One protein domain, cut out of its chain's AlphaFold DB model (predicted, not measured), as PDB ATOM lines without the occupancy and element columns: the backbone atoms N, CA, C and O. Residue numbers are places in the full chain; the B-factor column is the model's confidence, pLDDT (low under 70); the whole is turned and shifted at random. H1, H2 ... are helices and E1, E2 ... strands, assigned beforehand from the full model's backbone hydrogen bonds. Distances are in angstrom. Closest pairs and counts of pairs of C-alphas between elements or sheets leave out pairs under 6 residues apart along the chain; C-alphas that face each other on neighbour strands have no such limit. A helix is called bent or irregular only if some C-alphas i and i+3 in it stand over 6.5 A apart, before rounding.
ATOM      1  N   VAL A   3     443.421 389.642 395.119       64.81
ATOM      2  CA  VAL A   3     442.999 390.837 395.848       64.81
ATOM      3  C   VAL A   3     444.184 391.299 396.672       64.81
ATOM      4  O   VAL A   3     444.839 390.500 397.338       64.81
ATOM      5  N   SER A   4     444.471 392.587 396.601       67.25
ATOM      6  CA  SER A   4     445.535 393.214 397.369       67.25
ATOM      7  C   SER A   4     445.046 394.518 397.962       67.25
ATOM      8  O   SER A   4     444.269 395.242 397.339       67.25
ATOM      9  N   GLU A   5     445.505 394.805 399.171       68.44
ATOM     10  CA  GLU A   5     445.211 396.036 399.889       68.44
ATOM     11  C   GLU A   5     446.531 396.638 400.366       68.44
ATOM     12  O   GLU A   5     447.387 395.916 400.865       68.44
ATOM     13  N   THR A   6     446.716 397.944 400.191       65.81
ATOM     14  CA  THR A   6     447.872 398.703 400.695       65.81
ATOM     15  C   THR A   6     447.378 399.899 401.504       65.81
ATOM     16  O   THR A   6     446.354 400.487 401.163       65.81
ATOM     17  N   VAL A   7     448.071 400.259 402.585       62.09
ATOM     18  CA  VAL A   7     447.677 401.351 403.492       62.09
ATOM     19  C   VAL A   7     448.739 402.443 403.447       62.09
ATOM     20  O   VAL A   7     449.932 402.160 403.549       62.09
ATOM     21  N   ARG A   8     448.305 403.694 403.291       64.44
ATOM     22  CA  ARG A   8     449.160 404.886 403.265       64.44
ATOM     23  C   ARG A   8     448.567 406.005 404.115       64.44
ATOM     24  O   ARG A   8     447.430 405.926 404.573       64.44
ATOM     25  N   ALA A   9     449.336 407.083 404.270       62.66
ATOM     26  CA  ALA A   9     448.891 408.302 404.944       62.66
ATOM     27  C   ALA A   9     447.639 408.937 404.302       62.66
ATOM     28  O   ALA A   9     446.915 409.655 404.984       62.66
ATOM     29  N   ASP A  10     447.377 408.684 403.012       68.19
ATOM     30  CA  ASP A  10     446.200 409.166 402.274       68.19
ATOM     31  C   ASP A  10     445.010 408.183 402.267       68.19
ATOM     32  O   ASP A  10     443.953 408.526 401.736       68.19
ATOM     33  N   GLY A  11     445.152 406.994 402.865       77.94
ATOM     34  CA  GLY A  11     444.106 405.972 402.985       77.94
ATOM     35  C   GLY A  11     444.498 404.602 402.415       77.94
ATOM     36  O   GLY A  11     445.642 404.355 402.027       77.94
ATOM     37  N   ARG A  12     443.525 403.688 402.375       81.62
ATOM     38  CA  ARG A  12     443.643 402.307 401.883       81.62
ATOM     39  C   ARG A  12     443.417 402.224 400.379       81.62
ATOM     40  O   ARG A  12     442.527 402.886 399.850       81.62
ATOM     41  N   ARG A  13     444.180 401.387 399.685       82.31
ATOM     42  CA  ARG A  13     444.054 401.151 398.242       82.31
ATOM     43  C   ARG A  13     443.841 399.676 397.968       82.31
ATOM     44  O   ARG A  13     444.662 398.864 398.387       82.31
ATOM     45  N   PHE A  14     442.782 399.347 397.238       83.38
ATOM     46  CA  PHE A  14     442.449 397.986 396.826       83.38
ATOM     47  C   PHE A  14     442.800 397.783 395.352       83.38
ATOM     48  O   PHE A  14     442.390 398.586 394.520       83.38
ATOM     49  N   LYS A  15     443.500 396.696 395.005       83.88
ATOM     50  CA  LYS A  15     443.651 396.228 393.615       83.88
ATOM     51  C   LYS A  15     443.144 394.791 393.490       83.88
ATOM     52  O   LYS A  15     443.623 393.899 394.194       83.88
ATOM     53  N   ILE A  16     442.162 394.595 392.611       85.81
ATOM     54  CA  ILE A  16     441.464 393.334 392.338       85.81
ATOM     55  C   ILE A  16     441.742 392.930 390.889       85.81
ATOM     56  O   ILE A  16     441.437 393.692 389.976       85.81
ATOM     57  N   VAL A  17     442.284 391.731 390.669       85.06
ATOM     58  CA  VAL A  17     442.616 391.210 389.333       85.06
ATOM     59  C   VAL A  17     442.000 389.827 389.112       85.06
ATOM     60  O   VAL A  17     442.143 388.932 389.948       85.06
ATOM     61  N   GLY A  18     441.339 389.580 387.982       84.69
ATOM     62  CA  GLY A  18     440.770 388.256 387.703       84.69
ATOM     63  C   GLY A  18     440.322 388.037 386.265       84.69
ATOM     64  O   GLY A  18     440.331 388.947 385.461       84.69
ATOM     65  N   ASP A  19     439.902 386.816 385.934       86.19
ATOM     66  CA  ASP A  19     439.230 386.545 384.653       86.19
ATOM     67  C   ASP A  19     437.843 387.210 384.634       86.19
ATOM     68  O   ASP A  19     437.603 388.152 383.888       86.19
ATOM     69  N   ILE A  20     436.962 386.778 385.537       90.31
ATOM     70  CA  ILE A  20     435.655 387.392 385.777       90.31
ATOM     71  C   ILE A  20     435.644 387.865 387.226       90.31
ATOM     72  O   ILE A  20     435.914 387.071 388.134       90.31
ATOM     73  N   VAL A  21     435.369 389.148 387.436       90.94
ATOM     74  CA  VAL A  21     435.247 389.761 388.758       90.94
ATOM     75  C   VAL A  21     433.814 390.230 388.938       90.94
ATOM     76  O   VAL A  21     433.393 391.218 388.341       90.94
ATOM     77  N   GLU A  22     433.070 389.526 389.786       93.88
ATOM     78  CA  GLU A  22     431.748 389.958 390.219       93.88
ATOM     79  C   GLU A  22     431.847 390.680 391.561       93.88
ATOM     80  O   GLU A  22     432.131 390.082 392.597       93.88
ATOM     81  N   LEU A  23     431.614 391.988 391.535       91.81
ATOM     82  CA  LEU A  23     431.504 392.809 392.731       91.81
ATOM     83  C   LEU A  23     430.123 392.566 393.344       91.81
ATOM     84  O   LEU A  23     429.154 393.226 392.965       91.81
ATOM     85  N   SER A  24     430.039 391.603 394.260       91.38
ATOM     86  CA  SER A  24     428.838 391.260 395.027       91.38
ATOM     87  C   SER A  24     429.097 391.339 396.537       91.38
ATOM     88  O   SER A  24     430.252 391.230 396.964       91.38
ATOM     89  N   PRO A  25     428.049 391.489 397.371       87.31
ATOM     90  CA  PRO A  25     428.213 391.531 398.824       87.31
ATOM     91  C   PRO A  25     428.825 390.246 399.395       87.31
ATOM     92  O   PRO A  25     429.543 390.301 400.388       87.31
ATOM     93  N   GLU A  26     428.560 389.105 398.756       84.56
ATOM     94  CA  GLU A  26     429.077 387.793 399.160       84.56
ATOM     95  C   GLU A  26     430.580 387.661 398.895       84.56
ATOM     96  O   GLU A  26     431.315 387.166 399.746       84.56
ATOM     97  N   LEU A  27     431.047 388.121 397.730       79.00
ATOM     98  CA  LEU A  27     432.449 387.989 397.323       79.00
ATOM     99  C   LEU A  27     433.336 389.112 397.874       79.00
ATOM    100  O   LEU A  27     434.524 388.900 398.102       79.00
ATOM    101  N   PHE A  28     432.771 390.301 398.099       84.81
ATOM    102  CA  PHE A  28     433.503 391.487 398.550       84.81
ATOM    103  C   PHE A  28     432.792 392.212 399.707       84.81
ATOM    104  O   PHE A  28     432.488 393.408 399.604       84.81
ATOM    105  N   PRO A  29     432.568 391.537 400.851       81.81
ATOM    106  CA  PRO A  29     431.846 392.121 401.984       81.81
ATOM    107  C   PRO A  29     432.558 393.348 402.572       81.81
ATOM    108  O   PRO A  29     431.908 394.266 403.069       81.81
ATOM    109  N   SER A  30     433.890 393.416 402.471       82.50
ATOM    110  CA  SER A  30     434.690 394.551 402.950       82.50
ATOM    111  C   SER A  30     434.420 395.848 402.180       82.50
ATOM    112  O   SER A  30     434.489 396.928 402.774       82.50
ATOM    113  N   LEU A  31     434.066 395.747 400.894       86.81
ATOM    114  CA  LEU A  31     433.778 396.876 400.003       86.81
ATOM    115  C   LEU A  31     432.284 397.230 399.951       86.81
ATOM    116  O   LEU A  31     431.926 398.343 399.566       86.81
ATOM    117  N   TYR A  32     431.412 396.307 400.350       89.12
ATOM    118  CA  TYR A  32     429.968 396.513 400.340       89.12
ATOM    119  C   TYR A  32     429.513 397.503 401.417       89.12
ATOM    120  O   TYR A  32     429.933 397.427 402.573       89.12
ATOM    121  N   ARG A  33     428.609 398.420 401.062       90.38
ATOM    122  CA  ARG A  33     427.963 399.340 402.009       90.38
ATOM    123  C   ARG A  33     426.476 399.499 401.700       90.38
ATOM    124  O   ARG A  33     426.094 399.714 400.545       90.38
ATOM    125  N   GLN A  34     425.649 399.425 402.744       88.00
ATOM    126  CA  GLN A  34     424.209 399.677 402.650       88.00
ATOM    127  C   GLN A  34     423.899 401.167 402.425       88.00
ATOM    128  O   GLN A  34     424.786 402.025 402.433       88.00
ATOM    129  N   ASP A  35     422.620 401.490 402.219       82.38
ATOM    130  CA  ASP A  35     422.165 402.877 402.195       82.38
ATOM    131  C   ASP A  35     422.539 403.628 403.480       82.38
ATOM    132  O   ASP A  35     422.362 403.131 404.586       82.38
ATOM    133  N   GLY A  36     423.110 404.827 403.320       81.19
ATOM    134  CA  GLY A  36     423.618 405.651 404.425       81.19
ATOM    135  C   GLY A  36     424.986 405.242 404.989       81.19
ATOM    136  O   GLY A  36     425.504 405.951 405.848       81.19
ATOM    137  N   GLN A  37     425.593 404.153 404.508       87.75
ATOM    138  CA  GLN A  37     426.929 403.707 404.916       87.75
ATOM    139  C   GLN A  37     427.962 403.931 403.810       87.75
ATOM    140  O   GLN A  37     427.643 403.854 402.620       87.75
ATOM    141  N   TYR A  38     429.218 404.156 404.203       87.06
ATOM    142  CA  TYR A  38     430.284 404.538 403.278       87.06
ATOM    143  C   TYR A  38     431.618 403.878 403.629       87.06
ATOM    144  O   TYR A  38     431.875 403.497 404.772       87.06
ATOM    145  N   LEU A  39     432.458 403.694 402.612       88.06
ATOM    146  CA  LEU A  39     433.852 403.314 402.773       88.06
ATOM    147  C   LEU A  39     434.634 404.549 403.215       88.06
ATOM    148  O   LEU A  39     434.798 405.490 402.436       88.06
ATOM    149  N   GLU A  40     435.078 404.526 404.469       84.06
ATOM    150  CA  GLU A  40     435.979 405.514 405.061       84.06
ATOM    151  C   GLU A  40     437.438 405.078 404.880       84.06
ATOM    152  O   GLU A  40     437.738 403.880 404.798       84.06
ATOM    153  N   ASP A  41     438.338 406.057 404.791       81.88
ATOM    154  CA  ASP A  41     439.781 405.856 404.620       81.88
ATOM    155  C   ASP A  41     440.144 404.944 403.440       81.88
ATOM    156  O   ASP A  41     441.064 404.137 403.534       81.88
ATOM    157  N   VAL A  42     439.412 405.035 402.324       85.88
ATOM    158  CA  VAL A  42     439.736 404.342 401.067       85.88
ATOM    159  C   VAL A  42     440.147 405.374 400.025       85.88
ATOM    160  O   VAL A  42     439.329 406.157 399.554       85.88
ATOM    161  N   ALA A  43     441.425 405.375 399.667       85.25
ATOM    162  CA  ALA A  43     441.984 406.259 398.657       85.25
ATOM    163  C   ALA A  43     441.661 405.782 397.234       85.25
ATOM    164  O   ALA A  43     441.401 406.613 396.367       85.25
ATOM    165  N   GLU A  44     441.675 404.469 396.978       88.38
ATOM    166  CA  GLU A  44     441.539 403.919 395.623       88.38
ATOM    167  C   GLU A  44     440.988 402.484 395.610       88.38
ATOM    168  O   GLU A  44     441.341 401.664 396.455       88.38
ATOM    169  N   ILE A  45     440.146 402.166 394.628       91.00
ATOM    170  CA  ILE A  45     439.722 400.805 394.287       91.00
ATOM    171  C   ILE A  45     439.979 400.595 392.796       91.00
ATOM    172  O   ILE A  45     439.301 401.192 391.962       91.00
ATOM    173  N   THR A  46     440.917 399.719 392.464       91.12
ATOM    174  CA  THR A  46     441.272 399.349 391.095       91.12
ATOM    175  C   THR A  46     440.828 397.922 390.816       91.12
ATOM    176  O   THR A  46     441.158 397.000 391.558       91.12
ATOM    177  N   VAL A  47     440.077 397.734 389.737       92.75
ATOM    178  CA  VAL A  47     439.584 396.432 389.288       92.75
ATOM    179  C   VAL A  47     440.033 396.202 387.853       92.75
ATOM    180  O   VAL A  47     439.707 396.983 386.959       92.75
ATOM    181  N   GLU A  48     440.765 395.118 387.629       91.38
ATOM    182  CA  GLU A  48     441.220 394.679 386.315       91.38
ATOM    183  C   GLU A  48     440.700 393.270 386.032       91.38
ATOM    184  O   GLU A  48     441.011 392.324 386.759       91.38
ATOM    185  N   ALA A  49     439.915 393.098 384.974       92.38
ATOM    186  CA  ALA A  49     439.443 391.768 384.611       92.38
ATOM    187  C   ALA A  49     439.204 391.606 383.116       92.38
ATOM    188  O   ALA A  49     439.183 392.591 382.391       92.38
ATOM    189  N   ARG A  50     438.970 390.383 382.633       92.56
ATOM    190  CA  ARG A  50     438.350 390.233 381.308       92.56
ATOM    191  C   ARG A  50     436.915 390.748 381.364       92.56
ATOM    192  O   ARG A  50     436.510 391.533 380.517       92.56
ATOM    193  N   GLU A  51     436.176 390.361 382.398       95.62
ATOM    194  CA  GLU A  51     434.819 390.840 382.645       95.62
ATOM    195  C   GLU A  51     434.664 391.348 384.080       95.62
ATOM    196  O   GLU A  51     434.985 390.643 385.039       95.62
ATOM    197  N   ILE A  52     434.152 392.569 384.228       97.25
ATOM    198  CA  ILE A  52     433.774 393.157 385.516       97.25
ATOM    199  C   ILE A  52     432.255 393.234 385.572       97.25
ATOM    200  O   ILE A  52     431.630 393.890 384.742       97.25
ATOM    201  N   ILE A  53     431.664 392.614 386.586       97.25
ATOM    202  CA  ILE A  53     430.235 392.698 386.875       97.25
ATOM    203  C   ILE A  53     430.069 393.532 388.142       97.25
ATOM    204  O   ILE A  53     430.403 393.096 389.242       97.25
ATOM    205  N   VAL A  54     429.536 394.741 387.996       96.69
ATOM    206  CA  VAL A  54     429.185 395.612 389.119       96.69
ATOM    207  C   VAL A  54     427.798 395.197 389.610       96.69
ATOM    208  O   VAL A  54     426.776 395.640 389.082       96.69
ATOM    209  N   GLY A  55     427.775 394.276 390.575       94.62
ATOM    210  CA  GLY A  55     426.570 393.685 391.168       94.62
ATOM    211  C   GLY A  55     426.165 394.273 392.519       94.62
ATOM    212  O   GLY A  55     425.172 393.842 393.092       94.62
ATOM    213  N   MET A  56     426.922 395.238 393.035       94.56
ATOM    214  CA  MET A  56     426.707 395.837 394.349       94.56
ATOM    215  C   MET A  56     427.050 397.331 394.344       94.56
ATOM    216  O   MET A  56     427.779 397.796 393.458       94.56
ATOM    217  N   PRO A  57     426.594 398.095 395.351       94.00
ATOM    218  CA  PRO A  57     426.984 399.486 395.498       94.00
ATOM    219  C   PRO A  57     428.421 399.648 396.008       94.00
ATOM    220  O   PRO A  57     428.775 399.148 397.074       94.00
ATOM    221  N   ILE A  58     429.215 400.444 395.293       93.75
ATOM    222  CA  ILE A  58     430.512 400.968 395.732       93.75
ATOM    223  C   ILE A  58     430.290 402.405 396.220       93.75
ATOM    224  O   ILE A  58     430.034 403.319 395.429       93.75
ATOM    225  N   ARG A  59     430.343 402.616 397.539       91.94
ATOM    226  CA  ARG A  59     430.068 403.922 398.160       91.94
ATOM    227  C   ARG A  59     431.296 404.421 398.901       91.94
ATOM    228  O   ARG A  59     431.635 403.863 399.939       91.94
ATOM    229  N   LEU A  60     431.942 405.469 398.398       88.81
ATOM    230  CA  LEU A  60     433.118 406.066 399.034       88.81
ATOM    231  C   LEU A  60     432.769 407.403 399.689       88.81
ATOM    232  O   LEU A  60     431.988 408.192 399.150       88.81
ATOM    233  N   THR A  61     433.389 407.711 400.829       83.94
ATOM    234  CA  THR A  61     433.351 409.083 401.360       83.94
ATOM    235  C   THR A  61     434.088 410.038 400.421       83.94
ATOM    236  O   THR A  61     433.556 411.082 400.056       83.94
ATOM    237  N   SER A  62     435.290 409.647 400.008       79.06
ATOM    238  CA  SER A  62     436.199 410.280 399.046       79.06
ATOM    239  C   SER A  62     437.134 409.190 398.506       79.06
ATOM    240  O   SER A  62     437.270 408.173 399.171       79.06
ATOM    241  N   GLY A  63     437.769 409.382 397.347       87.56
ATOM    242  CA  GLY A  63     438.701 408.405 396.769       87.56
ATOM    243  C   GLY A  63     438.440 408.128 395.288       87.56
ATOM    244  O   GLY A  63     437.577 408.752 394.666       87.56
ATOM    245  N   ALA A  64     439.197 407.199 394.718       90.25
ATOM    246  CA  ALA A  64     439.164 406.862 393.305       90.25
ATOM    247  C   ALA A  64     438.613 405.452 393.057       90.25
ATOM    248  O   ALA A  64     438.843 404.533 393.838       90.25
ATOM    249  N   VAL A  65     437.913 405.271 391.939       93.44
ATOM    250  CA  VAL A  65     437.520 403.958 391.420       93.44
ATOM    251  C   VAL A  65     438.038 403.836 389.995       93.44
ATOM    252  O   VAL A  65     437.729 404.681 389.155       93.44
ATOM    253  N   SER A  66     438.810 402.791 389.713       94.75
ATOM    254  CA  SER A  66     439.297 402.459 388.378       94.75
ATOM    255  C   SER A  66     438.832 401.062 387.985       94.75
ATOM    256  O   SER A  66     439.021 400.106 388.727       94.75
ATOM    257  N   MET A  67     438.216 400.935 386.815       96.69
ATOM    258  CA  MET A  67     437.793 399.663 386.237       96.69
ATOM    259  C   MET A  67     438.393 399.544 384.843       96.69
ATOM    260  O   MET A  67     438.150 400.400 383.993       96.69
ATOM    261  N   THR A  68     439.172 398.495 384.594       95.62
ATOM    262  CA  THR A  68     439.679 398.202 383.251       95.62
ATOM    263  C   THR A  68     439.359 396.769 382.857       95.62
ATOM    264  O   THR A  68     439.809 395.840 383.527       95.62
ATOM    265  N   ALA A  69     438.588 396.579 381.785       95.31
ATOM    266  CA  ALA A  69     438.194 395.245 381.342       95.31
ATOM    267  C   ALA A  69     437.853 395.147 379.860       95.31
ATOM    268  O   ALA A  69     437.696 396.161 379.202       95.31
ATOM    269  N   ASP A  70     437.714 393.936 379.326       93.25
ATOM    270  CA  ASP A  70     437.146 393.760 377.981       93.25
ATOM    271  C   ASP A  70     435.649 394.108 377.992       93.25
ATOM    272  O   ASP A  70     435.134 394.781 377.096       93.25
ATOM    273  N   ARG A  71     434.969 393.722 379.079       96.19
ATOM    274  CA  ARG A  71     433.571 394.057 379.350       96.19
ATOM    275  C   ARG A  71     433.374 394.541 380.783       96.19
ATOM    276  O   ARG A  71     433.818 393.898 381.730       96.19
ATOM    277  N   VAL A  72     432.633 395.634 380.945       97.75
ATOM    278  CA  VAL A  72     432.129 396.118 382.237       97.75
ATOM    279  C   VAL A  72     430.609 396.128 382.179       97.75
ATOM    280  O   VAL A  72     430.030 396.826 381.351       97.75
ATOM    281  N   THR A  73     429.966 395.378 383.068       97.62
ATOM    282  CA  THR A  73     428.513 395.212 383.126       97.62
ATOM    283  C   THR A  73     427.982 395.755 384.447       97.62
ATOM    284  O   THR A  73     428.396 395.303 385.513       97.62
ATOM    285  N   PHE A  74     427.030 396.687 384.401       97.38
ATOM    286  CA  PHE A  74     426.295 397.125 385.590       97.38
ATOM    287  C   PHE A  74     424.984 396.341 385.714       97.38
ATOM    288  O   PHE A  74     424.109 396.430 384.850       97.38
ATOM    289  N   LYS A  75     424.833 395.593 386.813       95.19
ATOM    290  CA  LYS A  75     423.540 395.018 387.216       95.19
ATOM    291  C   LYS A  75     422.691 396.084 387.922       95.19
ATOM    292  O   LYS A  75     423.161 397.189 388.191       95.19
ATOM    293  N   PHE A  76     421.441 395.753 388.245       94.00
ATOM    294  CA  PHE A  76     420.494 396.699 388.841       94.00
ATOM    295  C   PHE A  76     421.009 397.331 390.148       94.00
ATOM    296  O   PHE A  76     420.936 398.551 390.311       94.00
ATOM    297  N   ASP A  77     421.588 396.517 391.035       92.12
ATOM    298  CA  ASP A  77     422.146 396.960 392.323       92.12
ATOM    299  C   ASP A  77     423.543 397.592 392.203       92.12
ATOM    300  O   ASP A  77     424.048 398.195 393.154       92.12
ATOM    301  N   GLY A  78     424.163 397.489 391.026       93.38
ATOM    302  CA  GLY A  78     425.452 398.093 390.730       93.38
ATOM    303  C   GLY A  78     425.364 399.612 390.695       93.38
ATOM    304  O   GLY A  78     424.656 400.190 389.866       93.38
ATOM    305  N   LEU A  79     426.115 400.280 391.571       94.00
ATOM    306  CA  LEU A  79     426.269 401.734 391.529       94.00
ATOM    307  C   LEU A  79     427.624 402.183 392.072       94.00
ATOM    308  O   LEU A  79     428.203 401.517 392.924       94.00
ATOM    309  N   VAL A  80     428.088 403.352 391.635       93.75
ATOM    310  CA  VAL A  80     429.248 404.049 392.214       93.75
ATOM    311  C   VAL A  80     428.789 405.392 392.771       93.75
ATOM    312  O   VAL A  80     428.112 406.144 392.070       93.75
ATOM    313  N   SER A  81     429.138 405.708 394.020       90.81
ATOM    314  CA  SER A  81     428.752 406.971 394.672       90.81
ATOM    315  C   SER A  81     429.866 407.574 395.528       90.81
ATOM    316  O   SER A  81     430.668 406.848 396.120       90.81
ATOM    317  N   PHE A  82     429.871 408.909 395.611       86.62
ATOM    318  CA  PHE A  82     430.792 409.705 396.428       86.62
ATOM    319  C   PHE A  82     430.008 410.681 397.310       86.62
ATOM    320  O   PHE A  82     429.179 411.434 396.797       86.62
ATOM    321  N   VAL A  83     430.281 410.699 398.617       79.69
ATOM    322  CA  VAL A  83     429.495 411.501 399.580       79.69
ATOM    323  C   VAL A  83     430.065 412.888 399.821       79.69
ATOM    324  O   VAL A  83     429.326 413.869 399.780       79.69
ATOM    325  N   ARG A  84     431.368 412.998 400.110       75.56
ATOM    326  CA  ARG A  84     431.977 414.290 400.451       75.56
ATOM    327  C   ARG A  84     432.126 415.140 399.198       75.56
ATOM    328  O   ARG A  84     432.551 414.569 398.195       75.56
ATOM    329  N   PRO A  85     431.875 416.463 399.241       70.69
ATOM    330  CA  PRO A  85     432.098 417.369 398.112       70.69
ATOM    331  C   PRO A  85     433.489 417.209 397.465       70.69
ATOM    332  O   PRO A  85     434.415 416.722 398.125       70.69
ATOM    333  N   PRO A  86     433.665 417.610 396.192       69.88
ATOM    334  CA  PRO A  86     434.958 417.520 395.519       69.88
ATOM    335  C   PRO A  86     436.027 418.331 396.274       69.88
ATOM    336  O   PRO A  86     435.920 419.552 396.390       69.88
ATOM    337  N   ALA A  87     437.068 417.660 396.771       64.25
ATOM    338  CA  ALA A  87     438.213 418.264 397.465       64.25
ATOM    339  C   ALA A  87     439.492 418.192 396.603       64.25
ATOM    340  O   ALA A  87     439.515 417.504 395.585       64.25
ATOM    341  N   THR A  88     440.560 418.892 397.001       54.53
ATOM    342  CA  THR A  88     441.791 419.148 396.215       54.53
ATOM    343  C   THR A  88     442.630 417.923 395.832       54.53
ATOM    344  O   THR A  88     443.587 418.087 395.081       54.53
ATOM    345  N   ALA A  89     442.286 416.703 396.261       53.50
ATOM    346  CA  ALA A  89     442.934 415.484 395.775       53.50
ATOM    347  C   ALA A  89     442.009 414.248 395.796       53.50
ATOM    348  O   ALA A  89     441.225 414.048 396.725       53.50
ATOM    349  N   ASN A  90     442.180 413.399 394.773       62.44
ATOM    350  CA  ASN A  90     441.842 411.968 394.707       62.44
ATOM    351  C   ASN A  90     440.376 411.527 394.542       62.44
ATOM    352  O   ASN A  90     440.111 410.348 394.735       62.44
ATOM    353  N   GLN A  91     439.426 412.382 394.139       82.75
ATOM    354  CA  GLN A  91     438.081 411.903 393.760       82.75
ATOM    355  C   GLN A  91     437.955 411.674 392.250       82.75
ATOM    356  O   GLN A  91     437.821 412.636 391.487       82.75
ATOM    357  N   SER A  92     437.974 410.412 391.811       88.94
ATOM    358  CA  SER A  92     437.851 410.092 390.383       88.94
ATOM    359  C   SER A  92     437.154 408.773 390.076       88.94
ATOM    360  O   SER A  92     437.294 407.806 390.819       88.94
ATOM    361  N   LEU A  93     436.479 408.711 388.930       93.75
ATOM    362  CA  LEU A  93     435.996 407.474 388.320       93.75
ATOM    363  C   LEU A  93     436.694 407.276 386.975       93.75
ATOM    364  O   LEU A  93     436.588 408.135 386.103       93.75
ATOM    365  N   LYS A  94     437.364 406.140 386.795       95.69
ATOM    366  CA  LYS A  94     437.993 405.750 385.532       95.69
ATOM    367  C   LYS A  94     437.425 404.419 385.055       95.69
ATOM    368  O   LYS A  94     437.496 403.441 385.790       95.69
ATOM    369  N   ILE A  95     436.887 404.364 383.841       97.06
ATOM    370  CA  ILE A  95     436.442 403.120 383.201       97.06
ATOM    371  C   ILE A  95     437.090 403.032 381.821       97.06
ATOM    372  O   ILE A  95     436.844 403.885 380.975       97.06
ATOM    373  N   LEU A  96     437.904 402.005 381.587       97.19
ATOM    374  CA  LEU A  96     438.482 401.703 380.278       97.19
ATOM    375  C   LEU A  96     438.007 400.318 379.840       97.19
ATOM    376  O   LEU A  96     438.337 399.326 380.486       97.19
ATOM    377  N   THR A  97     437.224 400.238 378.765       96.88
ATOM    378  CA  THR A  97     436.630 398.969 378.342       96.88
ATOM    379  C   THR A  97     436.406 398.838 376.841       96.88
ATOM    380  O   THR A  97     436.219 399.833 376.145       96.88
ATOM    381  N   GLY A  98     436.388 397.606 376.329       95.06
ATOM    382  CA  GLY A  98     435.872 397.332 374.987       95.06
ATOM    383  C   GLY A  98     434.351 397.504 374.945       95.06
ATOM    384  O   GLY A  98     433.800 398.136 374.044       95.06
ATOM    385  N   ILE A  99     433.661 397.003 375.972       96.69
ATOM    386  CA  ILE A  99     432.202 397.052 376.092       96.69
ATOM    387  C   ILE A  99     431.799 397.580 377.471       96.69
ATOM    388  O   ILE A  99     432.178 397.018 378.499       96.69
ATOM    389  N   LEU A 100     430.987 398.635 377.499       97.38
ATOM    390  CA  LEU A 100     430.257 399.087 378.682       97.38
ATOM    391  C   LEU A 100     428.782 398.702 378.531       97.38
ATOM    392  O   LEU A 100     428.061 399.283 377.720       97.38
ATOM    393  N   ASP A 101     428.336 397.720 379.304       97.31
ATOM    394  CA  ASP A 101     426.971 397.205 379.273       97.31
ATOM    395  C   ASP A 101     426.150 397.743 380.451       97.31
ATOM    396  O   ASP A 101     426.387 397.410 381.616       97.31
ATOM    397  N   LEU A 102     425.171 398.591 380.132       97.00
ATOM    398  CA  LEU A 102     424.229 399.172 381.086       97.00
ATOM    399  C   LEU A 102     422.802 398.657 380.870       97.00
ATOM    400  O   LEU A 102     421.874 399.181 381.488       97.00
ATOM    401  N   SER A 103     422.603 397.637 380.029       95.81
ATOM    402  CA  SER A 103     421.279 397.111 379.664       95.81
ATOM    403  C   SER A 103     420.446 396.696 380.880       95.81
ATOM    404  O   SER A 103     419.238 396.939 380.916       95.81
ATOM    405  N   SER A 104     421.109 396.163 381.908       94.44
ATOM    406  CA  SER A 104     420.511 395.716 383.175       94.44
ATOM    407  C   SER A 104     420.699 396.704 384.333       94.44
ATOM    408  O   SER A 104     420.331 396.402 385.469       94.44
ATOM    409  N   ALA A 105     421.269 397.883 384.075       94.38
ATOM    410  CA  ALA A 105     421.563 398.863 385.108       94.38
ATOM    411  C   ALA A 105     420.298 399.604 385.578       94.38
ATOM    412  O   ALA A 105     419.282 399.713 384.879       94.38
ATOM    413  N   ARG A 106     420.373 400.189 386.776       91.69
ATOM    414  CA  ARG A 106     419.394 401.185 387.237       91.69
ATOM    415  C   ARG A 106     419.466 402.471 386.402       91.69
ATOM    416  O   ARG A 106     420.399 402.685 385.639       91.69
ATOM    417  N   SER A 107     418.489 403.364 386.567       88.00
ATOM    418  CA  SER A 107     418.427 404.634 385.818       88.00
ATOM    419  C   SER A 107     419.641 405.547 386.027       88.00
ATOM    420  O   SER A 107     420.059 406.220 385.093       88.00
ATOM    421  N   LYS A 108     420.197 405.569 387.244       89.50
ATOM    422  CA  LYS A 108     421.407 406.322 387.605       89.50
ATOM    423  C   LYS A 108     422.407 405.412 388.324       89.50
ATOM    424  O   LYS A 108     422.362 405.333 389.553       89.50
ATOM    425  N   PRO A 109     423.257 404.679 387.586       93.00
ATOM    426  CA  PRO A 109     424.289 403.825 388.177       93.00
ATOM    427  C   PRO A 109     425.484 404.632 388.714       93.00
ATOM    428  O   PRO A 109     426.252 404.130 389.527       93.00
ATOM    429  N   LEU A 110     425.643 405.896 388.308       93.44
ATOM    430  CA  LEU A 110     426.733 406.774 388.738       93.44
ATOM    431  C   LEU A 110     426.177 407.883 389.644       93.44
ATOM    432  O   LEU A 110     425.839 408.972 389.196       93.44
ATOM    433  N   LEU A 111     426.020 407.610 390.936       88.94
ATOM    434  CA  LEU A 111     425.332 408.503 391.871       88.94
ATOM    435  C   LEU A 111     426.298 409.501 392.531       88.94
ATOM    436  O   LEU A 111     426.633 409.390 393.711       88.94
ATOM    437  N   PHE A 112     426.750 410.487 391.760       86.31
ATOM    438  CA  PHE A 112     427.567 411.608 392.235       86.31
ATOM    439  C   PHE A 112     427.408 412.833 391.320       86.31
ATOM    440  O   PHE A 112     426.927 412.718 390.192       86.31
ATOM    441  N   ALA A 113     427.809 414.011 391.807       82.25
ATOM    442  CA  ALA A 113     427.943 415.237 391.011       82.25
ATOM    443  C   ALA A 113     429.428 415.507 390.729       82.25
ATOM    444  O   ALA A 113     430.260 415.213 391.574       82.25
ATOM    445  N   SER A 114     429.821 416.077 389.598       78.75
ATOM    446  CA  SER A 114     431.247 416.354 389.335       78.75
ATOM    447  C   SER A 114     431.785 417.577 390.079       78.75
ATOM    448  O   SER A 114     432.985 417.671 390.330       78.75
ATOM    449  N   THR A 115     430.912 418.505 390.465       73.12
ATOM    450  CA  THR A 115     431.273 419.784 391.091       73.12
ATOM    451  C   THR A 115     430.389 420.076 392.294       73.12
ATOM    452  O   THR A 115     429.259 419.579 392.364       73.12
ATOM    453  N   ASP A 116     430.924 420.834 393.257       62.78
ATOM    454  CA  ASP A 116     430.211 421.186 394.486       62.78
ATOM    455  C   ASP A 116     428.932 421.964 394.153       62.78
ATOM    456  O   ASP A 116     428.961 422.931 393.386       62.78
ATOM    457  N   TRP A 117     427.804 421.508 394.694       54.19
ATOM    458  CA  TRP A 117     426.490 422.076 394.424       54.19
ATOM    459  C   TRP A 117     425.919 422.662 395.706       54.19
ATOM    460  O   TRP A 117     425.424 421.949 396.574       54.19
ATOM    461  N   THR A 132     437.534 422.971 392.842       66.88
ATOM    462  CA  THR A 132     437.838 421.538 392.739       66.88
ATOM    463  C   THR A 132     436.699 420.761 392.081       66.88
ATOM    464  O   THR A 132     435.526 420.964 392.399       66.88
ATOM    465  N   SER A 133     437.042 419.850 391.169       74.56
ATOM    466  CA  SER A 133     436.111 418.954 390.477       74.56
ATOM    467  C   SER A 133     436.536 417.492 390.637       74.56
ATOM    468  O   SER A 133     437.709 417.189 390.857       74.56
ATOM    469  N   ARG A 134     435.570 416.572 390.534       83.12
ATOM    470  CA  ARG A 134     435.834 415.135 390.387       83.12
ATOM    471  C   ARG A 134     436.233 414.857 388.943       83.12
ATOM    472  O   ARG A 134     435.592 415.381 388.037       83.12
ATOM    473  N   SER A 135     437.240 414.015 388.730       87.12
ATOM    474  CA  SER A 135     437.596 413.566 387.376       87.12
ATOM    475  C   SER A 135     436.794 412.320 387.000       87.12
ATOM    476  O   SER A 135     436.803 411.333 387.736       87.12
ATOM    477  N   VAL A 136     436.109 412.347 385.860       90.69
ATOM    478  CA  VAL A 136     435.410 411.196 385.280       90.69
ATOM    479  C   VAL A 136     436.007 410.904 383.910       90.69
ATOM    480  O   VAL A 136     435.851 411.678 382.967       90.69
ATOM    481  N   GLU A 137     436.682 409.769 383.790       94.44
ATOM    482  CA  GLU A 137     437.322 409.315 382.557       94.44
ATOM    483  C   GLU A 137     436.665 408.000 382.121       94.44
ATOM    484  O   GLU A 137     436.840 406.974 382.773       94.44
ATOM    485  N   ILE A 138     435.883 408.009 381.039       96.12
ATOM    486  CA  ILE A 138     435.241 406.795 380.510       96.12
ATOM    487  C   ILE A 138     435.621 406.612 379.044       96.12
ATOM    488  O   ILE A 138     435.218 407.385 378.180       96.12
ATOM    489  N   ALA A 139     436.373 405.557 378.762       97.00
ATOM    490  CA  ALA A 139     436.718 405.124 377.422       97.00
ATOM    491  C   ALA A 139     436.074 403.758 377.158       97.00
ATOM    492  O   ALA A 139     436.449 402.779 377.799       97.00
ATOM    493  N   ALA A 140     435.101 403.694 376.246       97.25
ATOM    494  CA  ALA A 140     434.364 402.468 375.941       97.25
ATOM    495  C   ALA A 140     434.202 402.258 374.430       97.25
ATOM    496  O   ALA A 140     433.591 403.094 373.768       97.25
ATOM    497  N   GLY A 141     434.696 401.146 373.880       95.75
ATOM    498  CA  GLY A 141     434.535 400.825 372.452       95.75
ATOM    499  C   GLY A 141     433.067 400.843 372.014       95.75
ATOM    500  O   GLY A 141     432.690 401.528 371.060       95.75
ATOM    501  N   LYS A 142     432.213 400.163 372.786       96.75
ATOM    502  CA  LYS A 142     430.749 400.172 372.655       96.75
ATOM    503  C   LYS A 142     430.087 400.451 374.001       96.75
ATOM    504  O   LYS A 142     430.529 399.934 375.025       96.75
ATOM    505  N   ILE A 143     428.999 401.221 373.988       97.06
ATOM    506  CA  ILE A 143     428.174 401.501 375.171       97.06
ATOM    507  C   ILE A 143     426.748 401.037 374.882       97.06
ATOM    508  O   ILE A 143     426.104 401.595 373.998       97.06
ATOM    509  N   PHE A 144     426.251 400.045 375.619       96.94
ATOM    510  CA  PHE A 144     424.869 399.568 375.505       96.94
ATOM    511  C   PHE A 144     423.996 400.236 376.573       96.94
ATOM    512  O   PHE A 144     424.317 400.117 377.762       96.94
ATOM    513  N   PRO A 145     422.941 400.981 376.194       95.19
ATOM    514  CA  PRO A 145     422.131 401.725 377.141       95.19
ATOM    515  C   PRO A 145     421.143 400.823 377.892       95.19
ATOM    516  O   PRO A 145     420.932 399.655 377.578       95.19
ATOM    517  N   ARG A 146     420.508 401.381 378.925       92.44
ATOM    518  CA  ARG A 146     419.531 400.657 379.742       92.44
ATOM    519  C   ARG A 146     418.380 400.114 378.895       92.44
ATOM    520  O   ARG A 146     417.824 400.842 378.081       92.44
ATOM    521  N   MET A 147     417.979 398.873 379.180       88.31
ATOM    522  CA  MET A 147     416.923 398.138 378.473       88.31
ATOM    523  C   MET A 147     417.204 397.883 376.979       88.31
ATOM    524  O   MET A 147     416.315 397.397 376.287       88.31
ATOM    525  N   ASP A 148     418.427 398.128 376.494       89.31
ATOM    526  CA  ASP A 148     418.841 397.812 375.125       89.31
ATOM    527  C   ASP A 148     420.266 397.234 375.105       89.31
ATOM    528  O   ASP A 148     421.261 397.936 375.263       89.31
ATOM    529  N   ALA A 149     420.361 395.918 374.910       85.94
ATOM    530  CA  ALA A 149     421.630 395.192 374.829       85.94
ATOM    531  C   ALA A 149     422.159 395.042 373.388       85.94
ATOM    532  O   ALA A 149     423.146 394.341 373.170       85.94
ATOM    533  N   VAL A 150     421.483 395.636 372.396       89.44
ATOM    534  CA  VAL A 150     421.745 395.395 370.968       89.44
ATOM    535  C   VAL A 150     422.221 396.665 370.271       89.44
ATOM    536  O   VAL A 150     423.174 396.612 369.489       89.44
ATOM    537  N   THR A 151     421.606 397.811 370.563       92.88
ATOM    538  CA  THR A 151     421.948 399.086 369.922       92.88
ATOM    539  C   THR A 151     422.945 399.857 370.776       92.88
ATOM    540  O   THR A 151     422.633 400.304 371.876       92.88
ATOM    541  N   ALA A 152     424.164 400.043 370.268       94.31
ATOM    542  CA  ALA A 152     425.164 400.855 370.953       94.31
ATOM    543  C   ALA A 152     424.873 402.359 370.797       94.31
ATOM    544  O   ALA A 152     424.429 402.814 369.742       94.31
ATOM    545  N   VAL A 153     425.179 403.142 371.833       94.81
ATOM    546  CA  VAL A 153     425.162 404.610 371.787       94.81
ATOM    547  C   VAL A 153     426.200 405.095 370.772       94.81
ATOM    548  O   VAL A 153     427.347 404.643 370.787       94.81
ATOM    549  N   ALA A 154     425.804 406.029 369.907       93.75
ATOM    550  CA  ALA A 154     426.703 406.606 368.914       93.75
ATOM    551  C   ALA A 154     427.877 407.356 369.586       93.75
ATOM    552  O   ALA A 154     427.654 408.035 370.599       93.75
ATOM    553  N   PRO A 155     429.117 407.270 369.062       92.69
ATOM    554  CA  PRO A 155     430.294 407.843 369.719       92.69
ATOM    555  C   PRO A 155     430.184 409.338 370.048       92.69
ATOM    556  O   PRO A 155     430.590 409.767 371.128       92.69
ATOM    557  N   GLU A 156     429.582 410.127 369.161       91.62
ATOM    558  CA  GLU A 156     429.345 411.563 369.329       91.62
ATOM    559  C   GLU A 156     428.350 411.889 370.454       91.62
ATOM    560  O   GLU A 156     428.444 412.948 371.074       91.62
ATOM    561  N   ALA A 157     427.434 410.968 370.768       92.44
ATOM    562  CA  ALA A 157     426.444 411.115 371.834       92.44
ATOM    563  C   ALA A 157     426.924 410.547 373.183       92.44
ATOM    564  O   ALA A 157     426.276 410.764 374.211       92.44
ATOM    565  N   ALA A 158     428.058 409.836 373.208       92.62
ATOM    566  CA  ALA A 158     428.535 409.106 374.381       92.62
ATOM    567  C   ALA A 158     428.765 410.014 375.600       92.62
ATOM    568  O   ALA A 158     428.365 409.665 376.710       92.62
ATOM    569  N   LYS A 159     429.361 411.201 375.413       91.69
ATOM    570  CA  LYS A 159     429.645 412.135 376.518       91.69
ATOM    571  C   LYS A 159     428.358 412.612 377.197       91.69
ATOM    572  O   LYS A 159     428.235 412.492 378.413       91.69
ATOM    573  N   THR A 160     427.382 413.077 376.419       90.62
ATOM    574  CA  THR A 160     426.071 413.512 376.933       90.62
ATOM    575  C   THR A 160     425.312 412.353 377.578       90.62
ATOM    576  O   THR A 160     424.735 412.509 378.653       90.62
ATOM    577  N   PHE A 161     425.360 411.164 376.970       93.44
ATOM    578  CA  PHE A 161     424.752 409.963 377.533       93.44
ATOM    579  C   PHE A 161     425.324 409.621 378.917       93.44
ATOM    580  O   PHE A 161     424.554 409.446 379.857       93.44
ATOM    581  N   ILE A 162     426.654 409.595 379.075       93.94
ATOM    582  CA  ILE A 162     427.309 409.324 380.365       93.94
ATOM    583  C   ILE A 162     426.927 410.366 381.421       93.94
ATOM    584  O   ILE A 162     426.624 409.998 382.555       93.94
ATOM    585  N   VAL A 163     426.889 411.652 381.069       90.69
ATOM    586  CA  VAL A 163     426.506 412.724 382.007       90.69
ATOM    587  C   VAL A 163     425.075 412.539 382.507       90.69
ATOM    588  O   VAL A 163     424.823 412.701 383.704       90.69
ATOM    589  N   ASN A 164     424.158 412.097 381.640       90.75
ATOM    590  CA  ASN A 164     422.769 411.805 382.009       90.75
ATOM    591  C   ASN A 164     422.626 410.660 383.029       90.75
ATOM    592  O   ASN A 164     421.614 410.589 383.732       90.75
ATOM    593  N   LEU A 165     423.643 409.804 383.170       92.44
ATOM    594  CA  LEU A 165     423.693 408.749 384.191       92.44
ATOM    595  C   LEU A 165     424.103 409.265 385.578       92.44
ATOM    596  O   LEU A 165     424.023 408.507 386.548       92.44
ATOM    597  N   THR A 166     424.524 410.533 385.675       90.69
ATOM    598  CA  THR A 166     425.022 411.175 386.900       90.69
ATOM    599  C   THR A 166     424.024 412.160 387.520       90.69
ATOM    600  O   THR A 166     422.894 412.345 387.045       90.69
ATOM    601  N   LEU A 167     424.409 412.812 388.623       86.50
ATOM    602  CA  LEU A 167     423.647 413.931 389.185       86.50
ATOM    603  C   LEU A 167     423.867 415.251 388.425       86.50
ATOM    604  O   LEU A 167     423.130 416.200 388.668       86.50
ATOM    605  N   ASP A 168     424.808 415.311 387.477       83.00
ATOM    606  CA  ASP A 168     425.056 416.512 386.668       83.00
ATOM    607  C   ASP A 168     424.065 416.690 385.511       83.00
ATOM    608  O   ASP A 168     424.061 417.744 384.888       83.00
ATOM    609  N   ALA A 169     423.186 415.715 385.257       82.06
ATOM    610  CA  ALA A 169     422.175 415.765 384.193       82.06
ATOM    611  C   ALA A 169     421.264 417.013 384.238       82.06
ATOM    612  O   ALA A 169     420.660 417.379 383.238       82.06
ATOM    613  N   SER A 170     421.127 417.652 385.404       75.75
ATOM    614  CA  SER A 170     420.341 418.880 385.581       75.75
ATOM    615  C   SER A 170     421.147 420.172 385.381       75.75
ATOM    616  O   SER A 170     420.603 421.254 385.597       75.75
ATOM    617  N   LYS A 171     422.443 420.082 385.052       73.31
ATOM    618  CA  LYS A 171     423.346 421.226 384.867       73.31
ATOM    619  C   LYS A 171     423.450 421.608 383.376       73.31
ATOM    620  O   LYS A 171     423.443 420.707 382.539       73.31
ATOM    621  N   PRO A 172     423.578 422.904 383.032       68.38
ATOM    622  CA  PRO A 172     423.789 423.350 381.653       68.38
ATOM    623  C   PRO A 172     425.066 422.797 380.997       68.38
ATOM    624  O   PRO A 172     426.073 422.530 381.660       68.38
ATOM    625  N   ASP A 173     425.037 422.675 379.667       63.03
ATOM    626  CA  ASP A 173     426.186 422.270 378.851       63.03
ATOM    627  C   ASP A 173     427.322 423.299 378.960       63.03
ATOM    628  O   ASP A 173     427.142 424.487 378.699       63.03
ATOM    629  N   GLY A 174     428.507 422.828 379.363       62.28
ATOM    630  CA  GLY A 174     429.683 423.658 379.662       62.28
ATOM    631  C   GLY A 174     430.133 423.541 381.119       62.28
ATOM    632  O   GLY A 174     431.333 423.434 381.382       62.28
ATOM    633  N   ASP A 175     429.186 423.395 382.046       64.69
ATOM    634  CA  ASP A 175     429.441 423.427 383.493       64.69
ATOM    635  C   ASP A 175     430.002 422.122 384.058       64.69
ATOM    636  O   ASP A 175     430.691 422.099 385.073       64.69
ATOM    637  N   TRP A 176     429.746 421.007 383.392       71.56
ATOM    638  CA  TRP A 176     430.345 419.715 383.717       71.56
ATOM    639  C   TRP A 176     431.512 419.383 382.773       71.56
ATOM    640  O   TRP A 176     432.305 418.493 383.056       71.56
ATOM    641  N   SER A 177     431.688 420.114 381.667       67.44
ATOM    642  CA  SER A 177     432.536 419.707 380.534       67.44
ATOM    643  C   SER A 177     434.001 419.391 380.885       67.44
ATOM    644  O   SER A 177     434.539 418.430 380.329       67.44
ATOM    645  N   ASN A 178     434.597 420.133 381.828       74.19
ATOM    646  CA  ASN A 178     435.986 419.985 382.289       74.19
ATOM    647  C   ASN A 178     436.204 418.803 383.249       74.19
ATOM    648  O   ASN A 178     437.342 418.419 383.497       74.19
ATOM    649  N   ALA A 179     435.130 418.240 383.807       79.88
ATOM    650  CA  ALA A 179     435.196 417.086 384.698       79.88
ATOM    651  C   ALA A 179     435.114 415.744 383.952       79.88
ATOM    652  O   ALA A 179     435.497 414.722 384.512       79.88
ATOM    653  N   TYR A 180     434.625 415.739 382.706       87.94
ATOM    654  CA  TYR A 180     434.359 414.519 381.939       87.94
ATOM    655  C   TYR A 180     435.254 414.405 380.705       87.94
ATOM    656  O   TYR A 180     435.114 415.169 379.740       87.94
ATOM    657  N   THR A 181     436.075 413.362 380.685       92.12
ATOM    658  CA  THR A 181     436.779 412.883 379.492       92.12
ATOM    659  C   THR A 181     436.119 411.583 379.047       92.12
ATOM    660  O   THR A 181     436.310 410.542 379.670       92.12
ATOM    661  N   VAL A 182     435.297 411.643 377.995       92.94
ATOM    662  CA  VAL A 182     434.579 410.473 377.465       92.94
ATOM    663  C   VAL A 182     434.993 410.233 376.020       92.94
ATOM    664  O   VAL A 182     434.908 411.148 375.203       92.94
ATOM    665  N   SER A 183     435.419 409.012 375.709       93.75
ATOM    666  CA  SER A 183     435.759 408.575 374.350       93.75
ATOM    667  C   SER A 183     435.069 407.254 374.027       93.75
ATOM    668  O   SER A 183     435.027 406.363 374.875       93.75
ATOM    669  N   ALA A 184     434.574 407.102 372.800       93.38
ATOM    670  CA  ALA A 184     433.935 405.872 372.348       93.38
ATOM    671  C   ALA A 184     434.378 405.461 370.939       93.38
ATOM    672  O   ALA A 184     434.970 406.261 370.210       93.38
ATOM    673  N   GLY A 185     434.119 404.207 370.566       92.00
ATOM    674  CA  GLY A 185     434.557 403.635 369.293       92.00
ATOM    675  C   GLY A 185     436.068 403.387 369.235       92.00
ATOM    676  O   GLY A 185     436.707 403.088 370.244       92.00
ATOM    677  N   SER A 186     436.661 403.556 368.052       91.81
ATOM    678  CA  SER A 186     438.040 403.133 367.754       91.81
ATOM    679  C   SER A 186     439.118 403.745 368.654       91.81
ATOM    680  O   SER A 186     440.130 403.100 368.918       91.81
ATOM    681  N   VAL A 187     438.916 404.968 369.154       90.81
ATOM    682  CA  VAL A 187     439.855 405.624 370.082       90.81
ATOM    683  C   VAL A 187     439.923 404.869 371.412       90.81
ATOM    684  O   VAL A 187     441.010 404.647 371.946       90.81
ATOM    685  N   ALA A 188     438.770 404.440 371.932       91.56
ATOM    686  CA  ALA A 188     438.705 403.649 373.154       91.56
ATOM    687  C   ALA A 188     439.273 402.238 372.934       91.56
ATOM    688  O   ALA A 188     440.038 401.763 373.773       91.56
ATOM    689  N   ASP A 189     438.990 401.620 371.783       90.44
ATOM    690  CA  ASP A 189     439.545 400.308 371.420       90.44
ATOM    691  C   ASP A 189     441.080 400.339 371.355       90.44
ATOM    692  O   ASP A 189     441.748 399.450 371.882       90.44
ATOM    693  N   GLN A 190     441.667 401.393 370.773       91.81
ATOM    694  CA  GLN A 190     443.122 401.582 370.732       91.81
ATOM    695  C   GLN A 190     443.717 401.793 372.128       91.81
ATOM    696  O   GLN A 190     444.758 401.211 372.449       91.81
ATOM    697  N   ALA A 191     443.060 402.592 372.974       90.44
ATOM    698  CA  ALA A 191     443.489 402.800 374.353       90.44
ATOM    699  C   ALA A 191     443.444 401.492 375.163       90.44
ATOM    700  O   ALA A 191     444.378 401.202 375.918       90.44
ATOM    701  N   TYR A 192     442.403 400.677 374.972       91.81
ATOM    702  CA  TYR A 192     442.280 399.368 375.606       91.81
ATOM    703  C   TYR A 192     443.325 398.375 375.079       91.81
ATOM    704  O   TYR A 192     444.003 397.729 375.874       91.81
ATOM    705  N   ALA A 193     443.547 398.301 373.764       90.06
ATOM    706  CA  ALA A 193     444.577 397.440 373.180       90.06
ATOM    707  C   ALA A 193     445.986 397.800 373.689       90.06
ATOM    708  O   ALA A 193     446.777 396.917 374.033       90.06
ATOM    709  N   GLN A 194     446.292 399.096 373.810       91.19
ATOM    710  CA  GLN A 194     447.557 399.558 374.378       91.19
ATOM    711  C   GLN A 194     447.672 399.219 375.872       91.19
ATOM    712  O   GLN A 194     448.741 398.805 376.333       91.19
ATOM    713  N   ALA A 195     446.577 399.354 376.626       90.06
ATOM    714  CA  ALA A 195     446.512 398.941 378.022       90.06
ATOM    715  C   ALA A 195     446.775 397.437 378.181       90.06
ATOM    716  O   ALA A 195     447.624 397.037 378.977       90.06
ATOM    717  N   LEU A 196     446.095 396.612 377.389       90.38
ATOM    718  CA  LEU A 196     446.245 395.162 377.375       90.38
ATOM    719  C   LEU A 196     447.676 394.733 377.029       90.38
ATOM    720  O   LEU A 196     448.218 393.815 377.644       90.38
ATOM    721  N   ARG A 197     448.321 395.440 376.097       89.50
ATOM    722  CA  ARG A 197     449.714 395.186 375.721       89.50
ATOM    723  C   ARG A 197     450.702 395.440 376.863       89.50
ATOM    724  O   ARG A 197     451.708 394.734 376.947       89.50
TER     725      ARG A 197
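AT A GLANCE: This is residues 3 to 117 and 132 to 197 of the 874 residues of an uncharacterized protein of Mesorhizobium sp (UniProt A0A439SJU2). The chain winds in stacked turns, a short solenoid with three walls: the strands E2, E3, E5, E7 and E8 lie side by side and each bends sharply, making two walls, and the small sheet of E4 and E6, with residues 110 to 111 paired beside E6, makes the third. At one end E1 forms a hairpin with E2; at the other E9 continues the sheet and H1 covers the end of the coil, while H3 crosses the outside of E7 and E8. The 181 printed residues, with three named helices and nine named strands in the order E1 to E8, H1, H2, E9, H3, are of the mixed class. The large sheet runs E1, E2, E3, E5, E7, E8, E9 and is mixed, with E1 antiparallel to E2 and the other neighbours parallel. The whole is compact, with a radius of gyration of the C-alphas of 15.3 A and spans of 41 by 39 by 30 A.

IN THESE COORDINATES: E1, residues 3 to 8, begins at C-alpha 3 (442.999, 390.837, 395.848) and measures 17.0 A. E2, residues 11 to 23, is 20.9 A long and bends by 137 degrees at residue 20. E3, residues 42 to 54, 18.2 A, bends by 132 degrees at residue 51. E4 is residues 57 to 60. E5, residues 64 to 74, 17.9 A, bends by 123 degrees at residue 70. E6 is residues 79 to 82. E7, residues 92 to 101, 20.2 A, bends by 111 degrees at residue 98; E8, residues 135 to 144, 22.3 A, by 95 degrees at residue 141. H1, residues 155 to 164, and H2, residues 167 to 170, are irregular: C-alphas 156 and 159 are 7.2 A apart, and C-alphas 167 and 170 are 7.0 A apart, H2 only just. E9 is residues 180 to 184. H3, residues 186 to 197, 16.2 A, ends at C-alpha 197 (449.714, 395.186, 375.721).

HOW THE PARTS SIT: The large sheet is twisted, with E1 and E9 as edge strands. N 6 and O 13 of the hairpin E1 and E2 are 2.9 A apart. Parallel neighbours within hydrogen-bond range include N 16 and O 46 of E2 and E3, 2.8 A, N 66 and O 45 of E5 and E3, 2.8 A, N 67 and O 94 of E5 and E7, 2.8 A, and N 95 and O 137 of E7 and E8, 2.8 A. In the small parallel sheet, N 58 of E4 and O 79 of E6 are 2.8 A apart. E8, H1, H2 and E9 form a strand-helix-strand unit, two parallel neighbour strands with helices between, with a right-handed crossover; N 181 and O 136 are 2.8 A apart. H1 and H3 lie on opposite faces of the large sheet, giving three layers, a sheet between helices. H1, at a height of 8.2 A over the sheet, runs slantwise to the strands over E8 and E9; its closest C-alphas to E9 are those of Pro 155 and Ala 184, 4.9 A. H3, at a height of 8.4 A, runs across the strands over E7, E8 and, only just, E5, on which 3 of its C-alphas fall; its closest C-alphas to E8 are those of Ala 188 and Ala 139, 4.9 A. H2 is not on the sheet and is close to H1 but not clearly touching, with 1 pair of C-alphas within 8 A, those of Ala 169 and Val 163, 5.7 A. Every O i to N i+4 pair is within hydrogen-bond range in H3, 4 of 6 are in H1, and H2 is too short for such a pair.

THE WHOLE: The two C-alphas farthest apart, those of Ala 9 and Val 150, are 45.4 A apart. Residues 118 to 131 are not printed, and C-alphas 117 and 132 are 11.5 A apart across this cut, in the link from E7 to E8. The link from E2 to E3 is long, with 18 residues. The mean pLDDT of the printed part is 86.7; residues 3 to 10, 86 to 90, 116 to 117, 132, 172 to 175 and 177 are under 70.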